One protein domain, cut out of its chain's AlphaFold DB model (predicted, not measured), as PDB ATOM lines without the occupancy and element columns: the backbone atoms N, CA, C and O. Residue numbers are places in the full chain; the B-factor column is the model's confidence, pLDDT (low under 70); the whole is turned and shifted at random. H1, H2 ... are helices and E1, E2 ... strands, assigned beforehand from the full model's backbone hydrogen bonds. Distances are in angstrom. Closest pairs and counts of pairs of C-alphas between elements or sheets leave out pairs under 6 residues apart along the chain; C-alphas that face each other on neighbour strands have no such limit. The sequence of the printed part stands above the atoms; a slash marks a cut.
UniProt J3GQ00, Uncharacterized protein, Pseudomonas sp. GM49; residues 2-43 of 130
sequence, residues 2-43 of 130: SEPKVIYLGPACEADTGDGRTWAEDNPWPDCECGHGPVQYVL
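This is residues 2 to 43 of the 130 residues of an uncharacterized protein of Pseudomonas sp. GM49 (UniProt J3GQ00). A piece with little regular structure: two short antiparallel strands, E1 and E2, side by side, with a small helix H1 past the end of E1 and a long loop, residues 18 to 38, leading from H1 back past E1 and round to E2. The printed part has 42 residues, 14 of them in named elements, in the order E1, H1, E2, of mixed class. It is only just compact, close to loose, with a radius of gyration of the C-alphas of 10.8 A, and elongated, spanning 35 by 20 by 12 A.

E1, residues 6 to 9, and E2, residues 39 to 42, are antiparallel neighbours at 147 degrees. N 7 and O 41 are 2.8 A apart, within hydrogen-bond range. C-alphas 6 and 42 face each other at 4.8 A. Residues 8 to 9 of E1 also pair, antiparallel, with residues 23 to 24. A tight link joins E1 to H1, residues 12 to 17, where 0 of 2 O i to N i+4 pairs but 3 of 3 O i to N i+3 pairs are within range.

E1 begins at C-alpha 6 (-4.787, -24.386, 41.947) and measures 10.0 A, H1 10.1 A and E2 10.2 A. E2 ends at C-alpha 42 (-8.941, -26.253, 40.489).

The C-alphas of Ser 2 and Gly 18 are farthest apart, 36.0 A. The printed part has no cut. The link from H1 to E2 is long, 21 residues. The pLDDT is under 70 at residues 2, 18 and 32.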
ATOM      1  N   SER A   2       1.534 -35.400  40.448       62.84
ATOM      2  CA  SER A   2       1.714 -33.947  40.350       62.84
ATOM      3  C   SER A   2       0.612 -33.255  41.143       62.84
ATOM      4  O   SER A   2      -0.544 -33.676  41.058       62.84
ATOM      5  N   GLU A   3       0.966 -32.231  41.911       70.19
ATOM      6  CA  GLU A   3      -0.004 -31.436  42.663       70.19
ATOM      7  C   GLU A   3      -1.059 -30.833  41.718       70.19
ATOM      8  O   GLU A   3      -0.741 -30.473  40.576       70.19
ATOM      9  N   PRO A   4      -2.337 -30.783  42.138       70.94
ATOM     10  CA  PRO A   4      -3.375 -30.145  41.347       70.94
ATOM     11  C   PRO A   4      -3.022 -28.667  41.179       70.94
ATOM     12  O   PRO A   4      -2.757 -27.981  42.160       70.94
ATOM     13  N   LYS A   5      -3.023 -28.171  39.939       76.56
ATOM     14  CA  LYS A   5      -2.781 -26.749  39.688       76.56
ATOM     15  C   LYS A   5      -3.993 -25.959  40.194       76.56
ATOM     16  O   LYS A   5      -5.083 -26.052  39.617       76.56
ATOM     17  N   VAL A   6      -3.800 -25.264  41.312       82.12
ATOM     18  CA  VAL A   6      -4.787 -24.386  41.947       82.12
ATOM     19  C   VAL A   6      -4.615 -22.980  41.379       82.12
ATOM     20  O   VAL A   6      -3.507 -22.570  41.057       82.12
ATOM     21  N   ILE A   7      -5.719 -22.264  41.211       84.00
ATOM     22  CA  ILE A   7      -5.748 -20.839  40.894       84.00
ATOM     23  C   ILE A   7      -6.555 -20.170  41.998       84.00
ATOM     24  O   ILE A   7      -7.624 -20.652  42.380       84.00
ATOM     25  N   TYR A   8      -6.051 -19.066  42.513       85.19
ATOM     26  CA  TYR A   8      -6.679 -18.296  43.566       85.19
ATOM     27  C   TYR A   8      -7.419 -17.103  42.962       85.19
ATOM     28  O   TYR A   8      -6.907 -16.418  42.076       85.19
ATOM     29  N   LEU A   9      -8.630 -16.858  43.448       84.94
ATOM     30  CA  LEU A   9      -9.382 -15.634  43.205       84.94
ATOM     31  C   LEU A   9      -9.290 -14.763  44.452       84.94
ATOM     32  O   LEU A   9      -9.518 -15.259  45.560       84.94
ATOM     33  N   GLY A  10      -8.997 -13.483  44.258       82.69
ATOM     34  CA  GLY A  10      -8.838 -12.522  45.334       82.69
ATOM     35  C   GLY A  10     -10.039 -12.461  46.285       82.69
ATOM     36  O   GLY A  10     -11.166 -12.837  45.923       82.69
ATOM     37  N   PRO A  11      -9.804 -12.039  47.539       83.19
ATOM     38  CA  PRO A  11     -10.829 -11.992  48.571       83.19
ATOM     39  C   PRO A  11     -11.977 -11.052  48.181       83.19
ATOM     40  O   PRO A  11     -11.828 -10.140  47.370       83.19
ATOM     41  N   ALA A  12     -13.152 -11.267  48.777       80.88
ATOM     42  CA  ALA A  12     -14.360 -10.513  48.431       80.88
ATOM     43  C   ALA A  12     -14.197  -8.988  48.587       80.88
ATOM     44  O   ALA A  12     -14.787  -8.246  47.812       80.88
ATOM     45  N   CYS A  13     -13.360  -8.534  49.523       78.62
ATOM     46  CA  CYS A  13     -13.058  -7.121  49.756       78.62
ATOM     47  C   CYS A  13     -12.288  -6.436  48.611       78.62
ATOM     48  O   CYS A  13     -12.368  -5.221  48.480       78.62
ATOM     49  N   GLU A  14     -11.578  -7.187  47.759       76.81
ATOM     50  CA  GLU A  14     -10.909  -6.631  46.571       76.81
ATOM     51  C   GLU A  14     -11.934  -6.198  45.505       76.81
ATOM     52  O   GLU A  14     -11.672  -5.318  44.686       76.81
ATOM     53  N   ALA A  15     -13.153  -6.751  45.546       75.44
ATOM     54  CA  ALA A  15     -14.215  -6.345  44.631       75.44
ATOM     55  C   ALA A  15     -14.575  -4.852  44.767       75.44
ATOM     56  O   ALA A  15     -14.984  -4.237  43.783       75.44
ATOM     57  N   ASP A  16     -14.376  -4.269  45.954       70.81
ATOM     58  CA  ASP A  16     -14.697  -2.872  46.251       70.81
ATOM     59  C   ASP A  16     -13.585  -1.895  45.817       70.81
ATOM     60  O   ASP A  16     -13.814  -0.688  45.743       70.81
ATOM     61  N   THR A  17     -12.387  -2.395  45.481       70.81
ATOM     62  CA  THR A  17     -11.239  -1.577  45.039       70.81
ATOM     63  C   THR A  17     -11.282  -1.152  43.564       70.81
ATOM     64  O   THR A  17     -10.385  -0.450  43.104       70.81
ATOM     65  N   GLY A  18     -12.350  -1.490  42.834       66.69
ATOM     66  CA  GLY A  18     -12.677  -0.916  41.522       66.69
ATOM     67  C   GLY A  18     -12.435  -1.848  40.335       66.69
ATOM     68  O   GLY A  18     -13.341  -2.024  39.523       66.69
ATOM     69  N   ASP A  19     -11.273  -2.503  40.264       74.00
ATOM     70  CA  ASP A  19     -10.924  -3.418  39.158       74.00
ATOM     71  C   ASP A  19     -11.567  -4.818  39.290       74.00
ATOM     72  O   ASP A  19     -11.393  -5.691  38.436       74.00
ATOM     73  N   GLY A  20     -12.364  -5.035  40.340       79.69
ATOM     74  CA  GLY A  20     -12.950  -6.328  40.673       79.69
ATOM     75  C   GLY A  20     -11.958  -7.238  41.402       79.69
ATOM     76  O   GLY A  20     -11.033  -6.772  42.056       79.69
ATOM     77  N   ARG A  21     -12.180  -8.556  41.328       82.31
ATOM     78  CA  ARG A  21     -11.317  -9.553  41.984       82.31
ATOM     79  C   ARG A  21     -10.276 -10.092  41.015       82.31
ATOM     80  O   ARG A  21     -10.620 -10.481  39.896       82.31
ATOM     81  N   THR A  22      -9.038 -10.186  41.478       83.94
ATOM     82  CA  THR A  22      -7.888 -10.590  40.667       83.94
ATOM     83  C   THR A  22      -7.671 -12.106  40.735       83.94
ATOM     84  O   THR A  22      -7.936 -12.740  41.754       83.94
ATOM     85  N   TRP A  23      -7.191 -12.710  39.645       83.81
ATOM     86  CA  TRP A  23      -6.811 -14.128  39.592       83.81
ATOM     87  C   TRP A  23      -5.291 -14.287  39.701       83.81
ATOM     88  O   TRP A  23      -4.556 -13.552  39.043       83.81
ATOM     89  N   ALA A  24      -4.820 -15.267  40.473       82.44
ATOM     90  CA  ALA A  24      -3.396 -15.559  40.648       82.44
ATOM     91  C   ALA A  24      -3.117 -17.073  40.691       82.44
ATOM     92  O   ALA A  24      -3.926 -17.836  41.216       82.44
ATOM     93  N   GLU A  25      -1.987 -17.523  40.131       79.38
ATOM     94  CA  GLU A  25      -1.577 -18.941  40.196       79.38
ATOM     95  C   GLU A  25      -1.114 -19.342  41.608       79.38
ATOM     96  O   GLU A  25      -1.469 -20.414  42.086       79.38
ATOM     97  N   ASP A  26      -0.410 -18.448  42.301       80.44
ATOM     98  CA  ASP A  26      -0.036 -18.587  43.710       80.44
ATOM     99  C   ASP A  26      -0.864 -17.628  44.560       80.44
ATOM    100  O   ASP A  26      -1.275 -16.586  44.056       80.44
ATOM    101  N   ASN A  27      -1.088 -17.939  45.842       80.06
ATOM    102  CA  ASN A  27      -1.787 -17.027  46.746       80.06
ATOM    103  C   ASN A  27      -0.892 -15.822  47.108       80.06
ATOM    104  O   ASN A  27       0.005 -15.981  47.940       80.06
ATOM    105  N   PRO A  28      -1.138 -14.616  46.564       79.25
ATOM    106  CA  PRO A  28      -0.389 -13.418  46.909       79.25
ATOM    107  C   PRO A  28      -1.058 -12.614  48.036       79.25
ATOM    108  O   PRO A  28      -0.492 -11.618  48.484       79.25
ATOM    109  N   TRP A  29      -2.264 -12.997  48.479       79.62
ATOM    110  CA  TRP A  29      -3.055 -12.217  49.421       79.62
ATOM    111  C   TRP A  29      -2.750 -12.645  50.860       79.62
ATOM    112  O   TRP A  29      -2.869 -13.834  51.181       79.62
ATOM    113  N   PRO A  30      -2.384 -11.695  51.739       75.00
ATOM    114  CA  PRO A  30      -2.321 -11.950  53.170       75.00
ATOM    115  C   PRO A  30      -3.730 -12.168  53.738       75.00
ATOM    116  O   PRO A  30      -4.729 -11.794  53.116       75.00
ATOM    117  N   ASP A  31      -3.813 -12.740  54.938       72.38
ATOM    118  CA  ASP A  31      -5.082 -12.885  55.650       72.38
ATOM    119  C   ASP A  31      -5.714 -11.500  55.868       72.38
ATOM    120  O   ASP A  31      -5.176 -10.650  56.579       72.38
ATOM    121  N   CYS A  32      -6.843 -11.248  55.205       69.75
ATOM    122  CA  CYS A  32      -7.543  -9.972  55.295       69.75
ATOM    123  C   CYS A  32      -8.117  -9.762  56.704       69.75
ATOM    124  O   CYS A  32      -8.782 -10.649  57.240       69.75
ATOM    125  N   GLU A  33      -8.002  -8.545  57.248       71.31
ATOM    126  CA  GLU A  33      -8.663  -8.139  58.508       71.31
ATOM    127  C   GLU A  33     -10.198  -8.257  58.447       71.31
ATOM    128  O   GLU A  33     -10.874  -8.351  59.467       71.31
ATOM    129  N   CYS A  34     -10.753  -8.307  57.234       71.81
ATOM    130  CA  CYS A  34     -12.163  -8.541  56.956       71.81
ATOM    131  C   CYS A  34     -12.618 -10.003  57.150       71.81
ATOM    132  O   CYS A  34     -13.801 -10.293  56.993       71.81
ATOM    133  N   GLY A  35     -11.704 -10.938  57.442       71.62
ATOM    134  CA  GLY A  35     -12.005 -12.362  57.649       71.62
ATOM    135  C   GLY A  35     -12.312 -13.156  56.372       71.62
ATOM    136  O   GLY A  35     -12.541 -14.364  56.437       71.62
ATOM    137  N   HIS A  36     -12.302 -12.510  55.204       75.19
ATOM    138  CA  HIS A  36     -12.478 -13.169  53.913       75.19
ATOM    139  C   HIS A  36     -11.120 -13.509  53.294       75.19
ATOM    140  O   HIS A  36     -10.348 -12.617  52.951       75.19
ATOM    141  N   GLY A  37     -10.853 -14.805  53.136       76.94
ATOM    142  CA  GLY A  37      -9.688 -15.309  52.413       76.94
ATOM    143  C   GLY A  37      -9.930 -15.448  50.902       76.94
ATOM    144  O   GLY A  37     -11.074 -15.373  50.439       76.94
ATOM    145  N   PRO A  38      -8.862 -15.669  50.125       79.44
ATOM    146  CA  PRO A  38      -8.955 -15.954  48.699       79.44
ATOM    147  C   PRO A  38      -9.634 -17.305  48.432       79.44
ATOM    148  O   PRO A  38      -9.491 -18.266  49.191       79.44
ATOM    149  N   VAL A  39     -10.377 -17.384  47.327       82.06
ATOM    150  CA  VAL A  39     -11.109 -18.594  46.924       82.06
ATOM    151  C   VAL A  39     -10.224 -19.458  46.031       82.06
ATOM    152  O   VAL A  39      -9.656 -18.969  45.059       82.06
ATOM    153  N   GLN A  40     -10.133 -20.753  46.333       83.88
ATOM    154  CA  GLN A  40      -9.339 -21.714  45.565       83.88
ATOM    155  C   GLN A  40     -10.172 -22.360  44.455       83.88
ATOM    156  O   GLN A  40     -11.240 -22.917  44.707       83.88
ATOM    157  N   TYR A  41      -9.649 -22.341  43.233       78.44
ATOM    158  CA  TYR A  41     -10.210 -23.012  42.068       78.44
ATOM    159  C   TYR A  41      -9.227 -24.049  41.540       78.44
ATOM    160  O   TYR A  41      -8.032 -23.801  41.439       78.44
ATOM    161  N   VAL A  42      -9.733 -25.218  41.161       78.81
ATOM    162  CA  VAL A  42      -8.941 -26.253  40.489       78.81
ATOM    163  C   VAL A  42      -9.258 -26.201  39.002       78.81
ATOM    164  O   VAL A  42     -10.428 -26.108  38.623       78.81
ATOM    165  N   LEU A  43      -8.233 -26.285  38.150       79.19
ATOM    166  CA  LEU A  43      -8.431 -26.358  36.701       79.19
ATOM    167  C   LEU A  43      -9.403 -27.489  36.331       79.19
ATOM    168  O   LEU A  43      -9.259 -28.624  36.795       79.19
TER     169      LEU A  43